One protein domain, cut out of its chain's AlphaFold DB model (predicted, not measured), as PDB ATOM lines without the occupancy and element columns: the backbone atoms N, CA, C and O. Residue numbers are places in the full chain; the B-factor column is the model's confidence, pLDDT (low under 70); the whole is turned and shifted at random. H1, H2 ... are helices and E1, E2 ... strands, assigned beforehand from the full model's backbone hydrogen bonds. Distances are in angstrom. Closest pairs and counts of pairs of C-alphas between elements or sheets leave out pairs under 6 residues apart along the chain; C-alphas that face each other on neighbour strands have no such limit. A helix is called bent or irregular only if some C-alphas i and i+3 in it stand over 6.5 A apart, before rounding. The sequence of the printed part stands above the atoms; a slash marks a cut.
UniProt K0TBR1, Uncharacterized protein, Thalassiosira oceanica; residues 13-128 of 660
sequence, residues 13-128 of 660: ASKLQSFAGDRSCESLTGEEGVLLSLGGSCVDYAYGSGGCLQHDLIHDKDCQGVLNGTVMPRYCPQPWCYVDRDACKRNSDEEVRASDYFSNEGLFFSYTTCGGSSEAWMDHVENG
ATOM      1  N   ALA A  13     146.295 142.781  49.357       95.44
ATOM      2  CA  ALA A  13     147.578 142.877  50.047       95.44
ATOM      3  C   ALA A  13     147.894 144.279  50.575       95.44
ATOM      4  O   ALA A  13     148.278 144.445  51.731       95.44
ATOM      5  N   SER A  14     147.634 145.312  49.773       95.00
ATOM      6  CA  SER A  14     147.801 146.708  50.209       95.00
ATOM      7  C   SER A  14     146.853 147.097  51.352       95.00
ATOM      8  O   SER A  14     147.218 147.877  52.232       95.00
ATOM      9  N   LYS A  15     145.642 146.527  51.369       94.00
ATOM     10  CA  LYS A  15     144.630 146.779  52.398       94.00
ATOM     11  C   LYS A  15     144.976 146.048  53.696       94.00
ATOM     12  O   LYS A  15     144.949 146.669  54.754       94.00
ATOM     13  N   LEU A  16     145.410 144.790  53.625       93.00
ATOM     14  CA  LEU A  16     145.923 144.050  54.781       93.00
ATOM     15  C   LEU A  16     147.182 144.705  55.368       93.00
ATOM     16  O   LEU A  16     147.276 144.851  56.585       93.00
ATOM     17  N   GLN A  17     148.089 145.205  54.523       95.00
ATOM     18  CA  GLN A  17     149.251 145.977  54.969       95.00
ATOM     19  C   GLN A  17     148.847 147.261  55.703       95.00
ATOM     20  O   GLN A  17     149.480 147.638  56.686       95.00
ATOM     21  N   SER A  18     147.761 147.919  55.284       93.88
ATOM     22  CA  SER A  18     147.254 149.102  55.989       93.88
ATOM     23  C   SER A  18     146.726 148.789  57.397       93.88
ATOM     24  O   SER A  18     146.781 149.652  58.271       93.88
ATOM     25  N   PHE A  19     146.289 147.548  57.648       89.88
ATOM     26  CA  PHE A  19     145.850 147.080  58.970       89.88
ATOM     27  C   PHE A  19     146.993 146.634  59.871       89.88
ATOM     28  O   PHE A  19     146.785 146.449  61.071       89.88
ATOM     29  N   ALA A  20     148.195 146.484  59.315       86.75
ATOM     30  CA  ALA A  20     149.357 146.032  60.053       86.75
ATOM     31  C   ALA A  20     149.747 146.984  61.187       86.75
ATOM     32  O   ALA A  20     150.311 146.494  62.141       86.75
ATOM     33  N   GLY A  21     149.422 148.284  61.146       86.06
ATOM     34  CA  GLY A  21     149.815 149.306  62.142       86.06
ATOM     35  C   GLY A  21     150.170 148.780  63.545       86.06
ATOM     36  O   GLY A  21     151.325 148.456  63.809       86.06
ATOM     37  N   ASP A  22     149.174 148.641  64.422       80.81
ATOM     38  CA  ASP A  22     149.355 148.073  65.772       80.81
ATOM     39  C   ASP A  22     149.269 146.528  65.805       80.81
ATOM     40  O   ASP A  22     149.396 145.916  66.864       80.81
ATOM     41  N   ARG A  23     149.032 145.881  64.655       85.31
ATOM     42  CA  ARG A  23     148.813 144.425  64.502       85.31
ATOM     43  C   ARG A  23     149.925 143.725  63.716       85.31
ATOM     44  O   ARG A  23     149.723 142.609  63.241       85.31
ATOM     45  N   SER A  24     151.065 144.382  63.546       92.81
ATOM     46  CA  SER A  24     152.162 143.890  62.724       92.81
ATOM     47  C   SER A  24     152.789 142.700  63.426       92.81
ATOM     48  O   SER A  24     153.021 142.718  64.637       92.81
ATOM     49  N   CYS A  25     153.022 141.644  62.665       93.75
ATOM     50  CA  CYS A  25     153.602 140.416  63.169       93.75
ATOM     51  C   CYS A  25     154.486 139.780  62.098       93.75
ATOM     52  O   CYS A  25     154.463 140.174  60.933       93.75
ATOM     53  N   GLU A  26     155.267 138.791  62.511       93.38
ATOM     54  CA  GLU A  26     156.070 137.962  61.619       93.38
ATOM     55  C   GLU A  26     155.396 136.588  61.511       93.38
ATOM     56  O   GLU A  26     155.053 135.969  62.526       93.38
ATOM     57  N   SER A  27     155.131 136.144  60.282       86.31
ATOM     58  CA  SER A  27     154.526 134.844  60.000       86.31
ATOM     59  C   SER A  27     155.486 133.706  60.376       86.31
ATOM     60  O   SER A  27     156.678 133.903  60.613       86.31
ATOM     61  N   LEU A  28     154.997 132.463  60.364       80.75
ATOM     62  CA  LEU A  28     155.858 131.288  60.565       80.75
ATOM     63  C   LEU A  28     156.928 131.126  59.468       80.75
ATOM     64  O   LEU A  28     157.906 130.408  59.676       80.75
ATOM     65  N   THR A  29     156.751 131.780  58.316       83.31
ATOM     66  CA  THR A  29     157.716 131.799  57.207       83.31
ATOM     67  C   THR A  29     158.766 132.907  57.343       83.31
ATOM     68  O   THR A  29     159.700 132.936  56.544       83.31
ATOM     69  N   GLY A  30     158.668 133.769  58.363       87.94
ATOM     70  CA  GLY A  30     159.564 134.916  58.554       87.94
ATOM     71  C   GLY A  30     159.184 136.139  57.715       87.94
ATOM     72  O   GLY A  30     160.004 137.033  57.508       87.94
ATOM     73  N   GLU A  31     157.970 136.162  57.164       92.31
ATOM     74  CA  GLU A  31     157.466 137.265  56.347       92.31
ATOM     75  C   GLU A  31     156.637 138.225  57.205       92.31
ATOM     76  O   GLU A  31     155.967 137.816  58.155       92.31
ATOM     77  N   GLU A  32     156.673 139.517  56.880       95.19
ATOM     78  CA  GLU A  32     155.830 140.502  57.557       95.19
ATOM     79  C   GLU A  32     154.351 140.261  57.238       95.19
ATOM     80  O   GLU A  32     153.969 140.011  56.091       95.19
ATOM     81  N   GLY A  33     153.516 140.378  58.264       94.44
ATOM     82  CA  GLY A  33     152.098 140.082  58.182       94.44
ATOM     83  C   GLY A  33     151.247 140.878  59.165       94.44
ATOM     84  O   GLY A  33     151.698 141.825  59.818       94.44
ATOM     85  N   VAL A  34     149.982 140.474  59.262       94.25
ATOM     86  CA  VAL A  34     148.975 141.065  60.144       94.25
ATOM     87  C   VAL A  34     148.366 139.998  61.056       94.25
ATOM     88  O   VAL A  34     148.001 138.909  60.620       94.25
ATOM     89  N   LEU A  35     148.255 140.302  62.348       90.81
ATOM     90  CA  LEU A  35     147.658 139.410  63.341       90.81
ATOM     91  C   LEU A  35     146.135 139.421  63.189       90.81
ATOM     92  O   LEU A  35     145.570 140.510  63.158       90.81
ATOM     93  N   LEU A  36     145.448 138.276  63.129       87.50
ATOM     94  CA  LEU A  36     143.978 138.196  62.996       87.50
ATOM     95  C   LEU A  36     143.230 138.651  64.275       87.50
ATOM     96  O   LEU A  36     143.681 138.394  65.389       87.50
ATOM     97  N   SER A  37     142.062 139.308  64.142       76.81
ATOM     98  CA  SER A  37     141.394 140.011  65.269       76.81
ATOM     99  C   SER A  37     140.845 139.093  66.367       76.81
ATOM    100  O   SER A  37     140.644 139.542  67.490       76.81
ATOM    101  N   LEU A  38     140.575 137.824  66.054       68.50
ATOM    102  CA  LEU A  38     139.924 136.864  66.956       68.50
ATOM    103  C   LEU A  38     140.933 135.977  67.705       68.50
ATOM    104  O   LEU A  38     140.645 134.826  68.005       68.50
ATOM    105  N   GLY A  39     142.130 136.502  67.993       63.03
ATOM    106  CA  GLY A  39     143.200 135.736  68.647       63.03
ATOM    107  C   GLY A  39     143.902 134.740  67.718       63.03
ATOM    108  O   GLY A  39     144.457 133.748  68.190       63.03
ATOM    109  N   GLY A  40     143.863 134.992  66.406       66.62
ATOM    110  CA  GLY A  40     144.407 134.094  65.390       66.62
ATOM    111  C   GLY A  40     145.907 134.267  65.138       66.62
ATOM    112  O   GLY A  40     146.584 135.113  65.722       66.62
ATOM    113  N   SER A  41     146.429 133.427  64.252       82.56
ATOM    114  CA  SER A  41     147.821 133.424  63.807       82.56
ATOM    115  C   SER A  41     148.198 134.671  63.001       82.56
ATOM    116  O   SER A  41     147.349 135.436  62.541       82.56
ATOM    117  N   CYS A  42     149.505 134.898  62.862       90.94
ATOM    118  CA  CYS A  42     150.024 135.910  61.953       90.94
ATOM    119  C   CYS A  42     149.875 135.424  60.510       90.94
ATOM    120  O   CYS A  42     150.396 134.354  60.183       90.94
ATOM    121  N   VAL A  43     149.192 136.203  59.669       92.62
ATOM    122  CA  VAL A  43     149.014 135.896  58.245       92.62
ATOM    123  C   VAL A  43     149.797 136.874  57.383       92.62
ATOM    124  O   VAL A  43     149.874 138.062  57.703       92.62
ATOM    125  N   ASP A  44     150.374 136.384  56.290       93.81
ATOM    126  CA  ASP A  44     151.054 137.229  55.310       93.81
ATOM    127  C   ASP A  44     150.082 138.231  54.645       93.81
ATOM    128  O   ASP A  44     148.860 138.058  54.656       93.81
ATOM    129  N   TYR A  45     150.600 139.308  54.048       94.44
ATOM    130  CA  TYR A  45     149.733 140.280  53.367       94.44
ATOM    131  C   TYR A  45     149.053 139.714  52.113       94.44
ATOM    132  O   TYR A  45     148.037 140.248  51.690       94.44
ATOM    133  N   ALA A  46     149.559 138.638  51.515       93.56
ATOM    134  CA  ALA A  46     148.913 137.975  50.387       93.56
ATOM    135  C   ALA A  46     147.800 136.998  50.822       93.56
ATOM    136  O   ALA A  46     147.162 136.375  49.969       93.56
ATOM    137  N   TYR A  47     147.512 136.888  52.121       92.81
ATOM    138  CA  TYR A  47     146.521 135.979  52.673       92.81
ATOM    139  C   TYR A  47     145.151 136.180  52.018       92.81
ATOM    140  O   TYR A  47     144.582 137.272  52.052       92.81
ATOM    141  N   GLY A  48     144.650 135.131  51.353       92.44
ATOM    142  CA  GLY A  48     143.390 135.150  50.598       92.44
ATOM    143  C   GLY A  48     143.342 136.137  49.418       92.44
ATOM    144  O   GLY A  48     142.268 136.349  48.851       92.44
ATOM    145  N   SER A  49     144.463 136.765  49.055       93.12
ATOM    146  CA  SER A  49     144.530 137.847  48.069       93.12
ATOM    147  C   SER A  49     144.870 137.334  46.671       93.12
ATOM    148  O   SER A  49     145.719 136.463  46.489       93.12
ATOM    149  N   GLY A  50     144.221 137.905  45.653       88.88
ATOM    150  CA  GLY A  50     144.608 137.756  44.242       88.88
ATOM    151  C   GLY A  50     144.359 136.380  43.607       88.88
ATOM    152  O   GLY A  50     144.525 136.230  42.395       88.88
ATOM    153  N   GLY A  51     143.926 135.375  44.369       94.62
ATOM    154  CA  GLY A  51     143.580 134.070  43.819       94.62
ATOM    155  C   GLY A  51     143.016 133.092  44.839       94.62
ATOM    156  O   GLY A  51     143.106 133.292  46.045       94.62
ATOM    157  N   CYS A  52     142.442 132.008  44.320       94.88
ATOM    158  CA  CYS A  52     141.910 130.921  45.132       94.88
ATOM    159  C   CYS A  52     143.034 130.124  45.800       94.88
ATOM    160  O   CYS A  52     143.765 129.402  45.111       94.88
ATOM    161  N   LEU A  53     143.141 130.244  47.121       92.56
ATOM    162  CA  LEU A  53     144.117 129.550  47.962       92.56
ATOM    163  C   LEU A  53     143.390 128.669  48.980       92.56
ATOM    164  O   LEU A  53     142.233 128.915  49.300       92.56
ATOM    165  N   GLN A  54     144.052 127.624  49.475       92.94
ATOM    166  CA  GLN A  54     143.480 126.766  50.519       92.94
ATOM    167  C   GLN A  54     143.346 127.537  51.833       92.94
ATOM    168  O   GLN A  54     144.222 128.335  52.175       92.94
ATOM    169  N   HIS A  55     142.247 127.320  52.550       88.12
ATOM    170  CA  HIS A  55     141.970 128.062  53.768       88.12
ATOM    171  C   HIS A  55     142.908 127.673  54.894       88.12
ATOM    172  O   HIS A  55     142.925 126.530  55.335       88.12
ATOM    173  N   ASP A  56     143.698 128.650  55.338       83.38
ATOM    174  CA  ASP A  56     144.453 128.578  56.582       83.38
ATOM    175  C   ASP A  56     145.437 127.405  56.723       83.38
ATOM    176  O   ASP A  56     145.999 127.196  57.793       83.38
ATOM    177  N   LEU A  57     145.773 126.708  55.628       82.19
ATOM    178  CA  LEU A  57     146.664 125.542  55.655       82.19
ATOM    179  C   LEU A  57     148.034 125.833  56.289       82.19
ATOM    180  O   LEU A  57     148.619 124.975  56.948       82.19
ATOM    181  N   ILE A  58     148.551 127.042  56.067       77.94
ATOM    182  CA  ILE A  58     149.857 127.480  56.573       77.94
ATOM    183  C   ILE A  58     149.724 128.163  57.933       77.94
ATOM    184  O   ILE A  58     150.640 128.081  58.747       77.94
ATOM    185  N   HIS A  59     148.606 128.834  58.194       80.00
ATOM    186  CA  HIS A  59     148.499 129.785  59.295       80.00
ATOM    187  C   HIS A  59     147.765 129.208  60.506       80.00
ATOM    188  O   HIS A  59     148.109 129.551  61.635       80.00
ATOM    189  N   ASP A  60     146.800 128.314  60.314       80.62
ATOM    190  CA  ASP A  60     146.060 127.687  61.402       80.62
ATOM    191  C   ASP A  60     146.757 126.404  61.869       80.62
ATOM    192  O   ASP A  60     147.096 125.512  61.084       80.62
ATOM    193  N   LYS A  61     146.973 126.309  63.182       80.62
ATOM    194  CA  LYS A  61     147.613 125.155  63.822       80.62
ATOM    195  C   LYS A  61     146.797 123.879  63.622       80.62
ATOM    196  O   LYS A  61     147.395 122.810  63.486       80.62
ATOM    197  N   ASP A  62     145.473 123.986  63.554       79.44
ATOM    198  CA  ASP A  62     144.587 122.836  63.361       79.44
ATOM    199  C   ASP A  62     144.699 122.284  61.934       79.44
ATOM    200  O   ASP A  62     144.661 121.068  61.717       79.44
ATOM    201  N   CYS A  63     144.972 123.155  60.959       84.56
ATOM    202  CA  CYS A  63     145.246 122.759  59.581       84.56
ATOM    203  C   CYS A  63     146.652 122.172  59.373       84.56
ATOM    204  O   CYS A  63     146.856 121.366  58.463       84.56
ATOM    205  N   GLN A  64     147.609 122.481  60.253       81.06
ATOM    206  CA  GLN A  64     148.956 121.891  60.241       81.06
ATOM    207  C   GLN A  64     149.005 120.452  60.804       81.06
ATOM    208  O   GLN A  64     150.053 119.796  60.764       81.06
ATOM    209  N   GLY A  65     147.875 119.930  61.300       65.19
ATOM    210  CA  GLY A  65     147.753 118.654  62.016       65.19
ATOM    211  C   GLY A  65     148.276 117.400  61.300       65.19
ATOM    212  O   GLY A  65     148.642 116.423  61.961       65.19
ATOM    213  N   VAL A  66     148.428 117.436  59.970       59.31
ATOM    214  CA  VAL A  66     148.999 116.325  59.179       59.31
ATOM    215  C   VAL A  66     150.422 115.962  59.637       59.31
ATOM    216  O   VAL A  66     150.815 114.801  59.544       59.31
ATOM    217  N   LEU A  67     151.179 116.912  60.199       59.06
ATOM    218  CA  LEU A  67     152.528 116.658  60.724       59.06
ATOM    219  C   LEU A  67     152.534 115.943  62.088       59.06
ATOM    220  O   LEU A  67     153.522 115.293  62.423       59.06
ATOM    221  N   ASN A  68     151.433 116.015  62.844       66.25
ATOM    222  CA  ASN A  68     151.319 115.496  64.214       66.25
ATOM    223  C   ASN A  68     150.347 114.307  64.350       66.25
ATOM    224  O   ASN A  68     150.117 113.826  65.459       66.25
ATOM    225  N   GLY A  69     149.779 113.815  63.243       71.25
ATOM    226  CA  GLY A  69     148.860 112.671  63.235       71.25
ATOM    227  C   GLY A  69     147.418 112.992  63.648       71.25
ATOM    228  O   GLY A  69     146.642 112.065  63.877       71.25
ATOM    229  N   THR A  70     147.040 114.271  63.737       77.25
ATOM    230  CA  THR A  70     145.646 114.687  63.958       77.25
ATOM    231  C   THR A  70     144.884 114.765  62.632       77.25
ATOM    232  O   THR A  70     145.455 115.028  61.571       77.25
ATOM    233  N   VAL A  71     143.577 114.483  62.670       80.94
ATOM    234  CA  VAL A  71     142.711 114.561  61.484       80.94
ATOM    235  C   VAL A  71     142.554 116.028  61.093       80.94
ATOM    236  O   VAL A  71     141.980 116.804  61.851       80.94
ATOM    237  N   MET A  72     143.060 116.392  59.913       85.25
ATOM    238  CA  MET A  72     142.927 117.743  59.366       85.25
ATOM    239  C   MET A  72     141.438 118.099  59.195       85.25
ATOM    240  O   MET A  72     140.707 117.329  58.555       85.25
ATOM    241  N   PRO A  73     140.975 119.243  59.728       85.94
ATOM    242  CA  PRO A  73     139.602 119.688  59.540       85.94
ATOM    243  C   PRO A  73     139.205 119.841  58.066       85.94
ATOM    244  O   PRO A  73     140.020 120.156  57.197       85.94
ATOM    245  N   ARG A  74     137.913 119.656  57.768       89.75
ATOM    246  CA  ARG A  74     137.397 119.656  56.386       89.75
ATOM    247  C   ARG A  74     137.488 121.011  55.675       89.75
ATOM    248  O   ARG A  74     137.447 121.020  54.444       89.75
ATOM    249  N   TYR A  75     137.592 122.120  56.414       89.06
ATOM    250  CA  TYR A  75     137.708 123.467  55.840       89.06
ATOM    251  C   TYR A  75     139.118 123.779  55.338       89.06
ATOM    252  O   TYR A  75     139.252 124.494  54.354       89.06
ATOM    253  N   CYS A  76     140.156 123.206  55.952       90.94
ATOM    254  CA  CYS A  76     141.552 123.479  55.614       90.94
ATOM    255  C   CYS A  76     141.887 123.298  54.118       90.94
ATOM    256  O   CYS A  76     142.552 124.150  53.531       90.94
ATOM    257  N   PRO A  77     141.432 122.228  53.431       92.69
ATOM    258  CA  PRO A  77     141.689 122.084  52.001       92.69
ATOM    259  C   PRO A  77     140.736 122.898  51.110       92.69
ATOM    260  O   PRO A  77     140.920 122.871  49.890       92.69
ATOM    261  N   GLN A  78     139.716 123.571  51.660       94.75
ATOM    262  CA  GLN A  78     138.737 124.309  50.859       94.75
ATOM    263  C   GLN A  78     139.389 125.557  50.258       94.75
ATOM    264  O   GLN A  78     139.973 126.356  50.994       94.75
ATOM    265  N   PRO A  79     139.312 125.745  48.931       95.56
ATOM    266  CA  PRO A  79     139.834 126.941  48.300       95.56
ATOM    267  C   PRO A  79     138.890 128.127  48.537       95.56
ATOM    268  O   PRO A  79     137.669 127.984  48.470       95.56
ATOM    269  N   TRP A  80     139.456 129.303  48.781       96.25
ATOM    270  CA  TRP A  80     138.725 130.545  49.021       96.25
ATOM    271  C   TRP A  80     139.553 131.754  48.568       96.25
ATOM    272  O   TRP A  80     140.754 131.635  48.303       96.25
ATOM    273  N   CYS A  81     138.912 132.918  48.474       96.69
ATOM    274  CA  CYS A  81     139.598 134.196  48.303       96.69
ATOM    275  C   CYS A  81     138.748 135.374  48.795       96.69
ATOM    276  O   CYS A  81     137.534 135.247  48.999       96.69
ATOM    277  N   TYR A  82     139.382 136.537  48.959       97.00
ATOM    278  CA  TYR A  82     138.671 137.802  49.107       97.00
ATOM    279  C   TYR A  82     138.029 138.220  47.785       97.00
ATOM    280  O   TYR A  82     138.593 138.011  46.710       97.00
ATOM    281  N   VAL A  83     136.857 138.847  47.874       96.81
ATOM    282  CA  VAL A  83     136.038 139.257  46.730       96.81
ATOM    283  C   VAL A  83     135.469 140.666  46.915       96.81
ATOM    284  O   VAL A  83     135.315 141.161  48.035       96.81
ATOM    285  N   ASP A  84     135.119 141.323  45.809       95.94
ATOM    286  CA  ASP A  84     134.341 142.565  45.843       95.94
ATOM    287  C   ASP A  84     132.848 142.243  46.017       95.94
ATOM    288  O   ASP A  84     132.198 141.705  45.118       95.94
ATOM    289  N   ARG A  85     132.289 142.600  47.179       94.06
ATOM    290  CA  ARG A  85     130.884 142.339  47.525       94.06
ATOM    291  C   ARG A  85     129.905 142.845  46.469       94.06
ATOM    292  O   ARG A  85     128.943 142.150  46.142       94.06
ATOM    293  N   ASP A  86     130.101 144.070  45.992       89.31
ATOM    294  CA  ASP A  86     129.119 144.745  45.149       89.31
ATOM    295  C   ASP A  86     129.193 144.232  43.706       89.31
ATOM    296  O   ASP A  86     128.158 144.121  43.041       89.31
ATOM    297  N   ALA A  87     130.387 143.856  43.238       92.00
ATOM    298  CA  ALA A  87     130.575 143.187  41.955       92.00
ATOM    299  C   ALA A  87     129.975 141.775  41.959       92.00
ATOM    300  O   ALA A  87     129.172 141.461  41.078       92.00
ATOM    301  N   CYS A  88     130.288 140.964  42.976       85.25
ATOM    302  CA  CYS A  88     129.793 139.593  43.100       85.25
ATOM    303  C   CYS A  88     128.272 139.542  43.197       85.25
ATOM    304  O   CYS A  88     127.629 138.867  42.403       85.25
ATOM    305  N   LYS A  89     127.678 140.347  44.089       84.75
ATOM    306  CA  LYS A  89     126.222 140.403  44.275       84.75
ATOM    307  C   LYS A  89     125.470 140.839  43.014       84.75
ATOM    308  O   LYS A  89     124.286 140.547  42.867       84.75
ATOM    309  N   ARG A  90     126.119 141.604  42.131       86.31
ATOM    310  CA  ARG A  90     125.511 142.082  40.885       86.31
ATOM    311  C   ARG A  90     125.633 141.072  39.750       86.31
ATOM    312  O   ARG A  90     124.716 140.985  38.939       86.31
ATOM    313  N   ASN A  91     126.773 140.392  39.651       91.12
ATOM    314  CA  ASN A  91     127.176 139.691  38.433       91.12
ATOM    315  C   ASN A  91     127.343 138.175  38.615       91.12
ATOM    316  O   ASN A  91     127.783 137.516  37.675       91.12
ATOM    317  N   SER A  92     127.056 137.633  39.798       91.69
ATOM    318  CA  SER A  92     127.324 136.238  40.132       91.69
ATOM    319  C   SER A  92     126.316 135.683  41.140       91.69
ATOM    320  O   SER A  92     125.726 136.439  41.909       91.69
ATOM    321  N   ASP A  93     126.164 134.359  41.146       89.56
ATOM    322  CA  ASP A  93     125.326 133.616  42.101       89.56
ATOM    323  C   ASP A  93     126.142 133.071  43.291       89.56
ATOM    324  O   ASP A  93     125.629 132.318  44.117       89.56
ATOM    325  N   GLU A  94     127.426 133.429  43.371       89.69
ATOM    326  CA  GLU A  94     128.343 132.951  44.403       89.69
ATOM    327  C   GLU A  94     128.002 133.518  45.786       89.69
ATOM    328  O   GLU A  94     127.586 134.671  45.945       89.69
ATOM    329  N   GLU A  95     128.223 132.710  46.821       88.44
ATOM    330  CA  GLU A  95     128.024 133.123  48.201       88.44
ATOM    331  C   GLU A  95     129.132 134.087  48.632       88.44
ATOM    332  O   GLU A  95     130.317 133.782  48.513       88.44
ATOM    333  N   VAL A  96     128.757 135.231  49.200       89.50
ATOM    334  CA  VAL A  96     129.695 136.236  49.713       89.50
ATOM    335  C   VAL A  96     129.437 136.470  51.194       89.50
ATOM    336  O   VAL A  96     128.304 136.744  51.593       89.50
ATOM    337  N   ARG A  97     130.494 136.428  52.008       87.12
ATOM    338  CA  ARG A  97     130.418 136.640  53.460       87.12
ATOM    339  C   ARG A  97     131.387 137.707  53.929       87.12
ATOM    340  O   ARG A  97     132.431 137.911  53.320       87.12
ATOM    341  N   ALA A  98     131.028 138.409  55.000       89.19
ATOM    342  CA  ALA A  98     131.936 139.341  55.660       89.19
ATOM    343  C   ALA A  98     132.995 138.561  56.452       89.19
ATOM    344  O   ALA A  98     132.684 137.526  57.032       89.19
ATOM    345  N   SER A  99     134.233 139.051  56.471       88.94
ATOM    346  CA  SER A  99     135.313 138.443  57.250       88.94
ATOM    347  C   SER A  99     135.131 138.703  58.743       88.94
ATOM    348  O   SER A  99     135.130 139.858  59.166       88.94
ATOM    349  N   ASP A 100     135.066 137.646  59.551       81.06
ATOM    350  CA  ASP A 100     135.026 137.766  61.014       81.06
ATOM    351  C   ASP A 100     136.362 138.269  61.584       81.06
ATOM    352  O   ASP A 100     136.397 139.018  62.562       81.06
ATOM    353  N   TYR A 101     137.478 137.946  60.919       83.25
ATOM    354  CA  TYR A 101     138.808 138.433  61.290       83.25
ATOM    355  C   TYR A 101     139.010 139.926  61.025       83.25
ATOM    356  O   TYR A 101     139.915 140.524  61.611       83.25
ATOM    357  N   PHE A 102     138.194 140.539  60.165       86.56
ATOM    358  CA  PHE A 102     138.305 141.941  59.754       86.56
ATOM    359  C   PHE A 102     136.918 142.598  59.628       86.56
ATOM    360  O   PHE A 102     136.635 143.323  58.670       86.56
ATOM    361  N   SER A 103     136.042 142.332  60.600       77.31
ATOM    362  CA  SER A 103     134.613 142.679  60.562       77.31
ATOM    363  C   SER A 103     134.330 144.178  60.404       77.31
ATOM    364  O   SER A 103     133.378 144.555  59.720       77.31
ATOM    365  N   ASN A 104     135.192 145.043  60.945       78.81
ATOM    366  CA  ASN A 104     135.066 146.502  60.830       78.81
ATOM    367  C   ASN A 104     135.670 147.087  59.543       78.81
ATOM    368  O   ASN A 104     135.466 148.261  59.245       78.81
ATOM    369  N   GLU A 105     136.379 146.277  58.758       84.12
ATOM    370  CA  GLU A 105     137.183 146.749  57.625       84.12
ATOM    371  C   GLU A 105     136.509 146.538  56.262       84.12
ATOM    372  O   GLU A 105     137.067 146.850  55.198       84.12
ATOM    373  N   GLY A 106     135.294 145.980  56.273       88.25
ATOM    374  CA  GLY A 106     134.513 145.718  55.067       88.25
ATOM    375  C   GLY A 106     135.220 144.771  54.097       88.25
ATOM    376  O   GLY A 106     135.168 144.988  52.887       88.25
ATOM    377  N   LEU A 107     135.939 143.771  54.617       93.44
ATOM    378  CA  LEU A 107     136.483 142.681  53.814       93.44
ATOM    379  C   LEU A 107     135.437 141.580  53.651       93.44
ATOM    380  O   LEU A 107     134.789 141.180  54.620       93.44
ATOM    381  N   PHE A 108     135.295 141.091  52.422       94.75
ATOM    382  CA  PHE A 108     134.352 140.038  52.069       94.75
ATOM    383  C   PHE A 108     135.076 138.906  51.362       94.75
ATOM    384  O   PHE A 108     135.973 139.156  50.562       94.75
ATOM    385  N   PHE A 109     134.686 137.673  51.650       95.69
ATOM    386  CA  PHE A 109     135.295 136.475  51.095       95.69
ATOM    387  C   PHE A 109     134.245 135.515  50.533       95.69
ATOM    388  O   PHE A 109     133.061 135.603  50.872       95.69
ATOM    389  N   SER A 110     134.687 134.599  49.672       94.94
ATOM    390  CA  SER A 110     133.853 133.537  49.111       94.94
ATOM    391  C   SER A 110     134.642 132.242  48.926       94.94
ATOM    392  O   SER A 110     135.757 132.247  48.401       94.94
ATOM    393  N   TYR A 111     134.036 131.128  49.341       95.00
ATOM    394  CA  TYR A 111     134.507 129.779  49.012       95.00
ATOM    395  C   TYR A 111     133.977 129.318  47.658       95.00
ATOM    396  O   TYR A 111     134.711 128.719  46.872       95.00
ATOM    397  N   THR A 112     132.708 129.614  47.366       94.62
ATOM    398  CA  THR A 112     132.028 129.095  46.178       94.62
ATOM    399  C   THR A 112     132.603 129.711  44.900       94.62
ATOM    400  O   THR A 112     132.825 128.982  43.935       94.62
ATOM    401  N   THR A 113     133.056 130.974  44.951       95.88
ATOM    402  CA  THR A 113     133.875 131.626  43.905       95.88
ATOM    403  C   THR A 113     135.081 130.791  43.472       95.88
ATOM    404  O   THR A 113     135.550 130.892  42.338       95.88
ATOM    405  N   CYS A 114     135.617 129.981  44.380       96.38
ATOM    406  CA  CYS A 114     136.784 129.143  44.161       96.38
ATOM    407  C   CYS A 114     136.449 127.658  43.974       96.38
ATOM    408  O   CYS A 114     137.361 126.832  43.905       96.38
ATOM    409  N   GLY A 115     135.163 127.310  43.884       94.06
ATOM    410  CA  GLY A 115     134.681 125.931  43.846       94.06
ATOM    411  C   GLY A 115     134.786 125.193  45.187       94.06
ATOM    412  O   GLY A 115     134.686 123.968  45.207       94.06
ATOM    413  N   GLY A 116     135.026 125.912  46.288       93.19
ATOM    414  CA  GLY A 116     135.001 125.382  47.651       93.19
ATOM    415  C   GLY A 116     133.609 125.464  48.285       93.19
ATOM    416  O   GLY A 116     132.724 126.158  47.787       93.19
ATOM    417  N   SER A 117     133.425 124.777  49.415       91.25
ATOM    418  CA  SER A 117     132.205 124.858  50.231       91.25
ATOM    419  C   SER A 117     132.466 125.587  51.546       91.25
ATOM    420  O   SER A 117     133.406 125.260  52.275       91.25
ATOM    421  N   SER A 118     131.596 126.545  51.873       86.75
ATOM    422  CA  SER A 118     131.606 127.252  53.156       86.75
ATOM    423  C   SER A 118     131.064 126.394  54.306       86.75
ATOM    424  O   SER A 118     131.315 126.715  55.465       86.75
ATOM    425  N   GLU A 119     130.367 125.290  54.010       83.62
ATOM    426  CA  GLU A 119     129.755 124.405  55.010       83.62
ATOM    427  C   GLU A 119     130.800 123.835  55.959       83.62
ATOM    428  O   GLU A 119     130.608 123.864  57.163       83.62
ATOM    429  N   ALA A 120     131.953 123.401  55.446       83.19
ATOM    430  CA  ALA A 120     133.006 122.832  56.281       83.19
ATOM    431  C   ALA A 120     133.627 123.860  57.241       83.19
ATOM    432  O   ALA A 120     134.054 123.493  58.335       83.19
ATOM    433  N   TRP A 121     133.703 125.131  56.825       84.44
ATOM    434  CA  TRP A 121     134.159 126.222  57.686       84.44
ATOM    435  C   TRP A 121     133.098 126.569  58.722       84.44
ATOM    436  O   TRP A 121     133.435 126.706  59.887       84.44
ATOM    437  N   MET A 122     131.824 126.625  58.331       79.81
ATOM    438  CA  MET A 122     130.734 126.832  59.287       79.81
ATOM    439  C   MET A 122     130.653 125.702  60.289       79.81
ATOM    440  O   MET A 122     130.647 125.968  61.477       79.81
ATOM    441  N   ASP A 123     130.705 124.455  59.839       77.69
ATOM    442  CA  ASP A 123     130.742 123.290  60.708       77.69
ATOM    443  C   ASP A 123     131.948 123.329  61.645       77.69
ATOM    444  O   ASP A 123     131.848 122.843  62.762       77.69
ATOM    445  N   HIS A 124     133.091 123.878  61.228       76.62
ATOM    446  CA  HIS A 124     134.246 124.023  62.112       76.62
ATOM    447  C   HIS A 124     134.113 125.201  63.080       76.62
ATOM    448  O   HIS A 124     134.405 125.037  64.253       76.62
ATOM    449  N   VAL A 125     133.622 126.357  62.645       71.00
ATOM    450  CA  VAL A 125     133.297 127.466  63.554       71.00
ATOM    451  C   VAL A 125     132.201 127.046  64.548       71.00
ATOM    452  O   VAL A 125     132.180 127.495  65.691       71.00
ATOM    453  N   GLU A 126     131.298 126.155  64.133       68.44
ATOM    454  CA  GLU A 126     130.178 125.662  64.935       68.44
ATOM    455  C   GLU A 126     130.553 124.472  65.844       68.44
ATOM    456  O   GLU A 126     130.063 124.419  66.976       68.44
ATOM    457  N   ASN A 127     131.417 123.546  65.392       65.56
ATOM    458  CA  ASN A 127     131.764 122.285  66.083       65.56
ATOM    459  C   ASN A 127     133.240 122.163  66.522       65.56
ATOM    460  O   ASN A 127     133.571 121.256  67.288       65.56
ATOM    461  N   GLY A 128     134.139 123.000  66.006       58.88
ATOM    462  CA  GLY A 128     135.567 123.016  66.322       58.88
ATOM    463  C   GLY A 128     135.806 123.464  67.759       58.88
ATOM    464  O   GLY A 128     135.190 124.399  68.255       58.88
TER     465      GLY A 128
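Overview. This is residues 13 to 128 of the 660 residues of an uncharacterized protein of Thalassiosira oceanica (UniProt K0TBR1). There is little regular structure: a loop-rich body with sheet E4-E5 near its middle, H1 over one face of a separate sheet, E1-E2-E3, and H2, H3 and H4 scattered around. The 116 printed residues, mixed in class, hold 46 in named elements: H1 E1 E2 E3 H2 E4 H3 E5 H4, both sheets antiparallel. It is compact: radius of gyration of the C-alphas 14.1 A, spans 43 by 34 by 23 A.

Along the chain. H1, residues 13 to 19, begins at C-alpha 13 (147.578, 142.877, 50.047). E1 is 24 to 26, E2 32 to 35, E3 42 to 44, H2 63 to 67, E4 79 to 83 (13.0 A), H3 85 to 91, E5 108 to 110, and H4 119 to 127 (11.5 A), ending at (131.764, 122.285, 66.083).

Arrangement. E1-E2-E3 is a meander, successive antiparallel neighbours: N 25 and O 33, 3.1 A; N 34 and O 43, 2.9 A. H1 is on it, height 9.3 A; closest C-alphas Leu 16 and Val 34, 6.9 A. E4 and E5: N 83 and O 108, 2.8 A. O i to N i+4 pairs are within hydrogen-bond range in H1, H3 and H4; irregular H2, with C-alphas 63 and 66 7.5 A apart, has 0 of 1, and 1 of 2 O i to N i+3.

Size, cuts and confidence. The printed part has no cut. Links E3 to H2, H2 to E4 and H3 to E5 are long. Residues 38 to 40, 65 to 68 and 126 to 128 have pLDDT under 70.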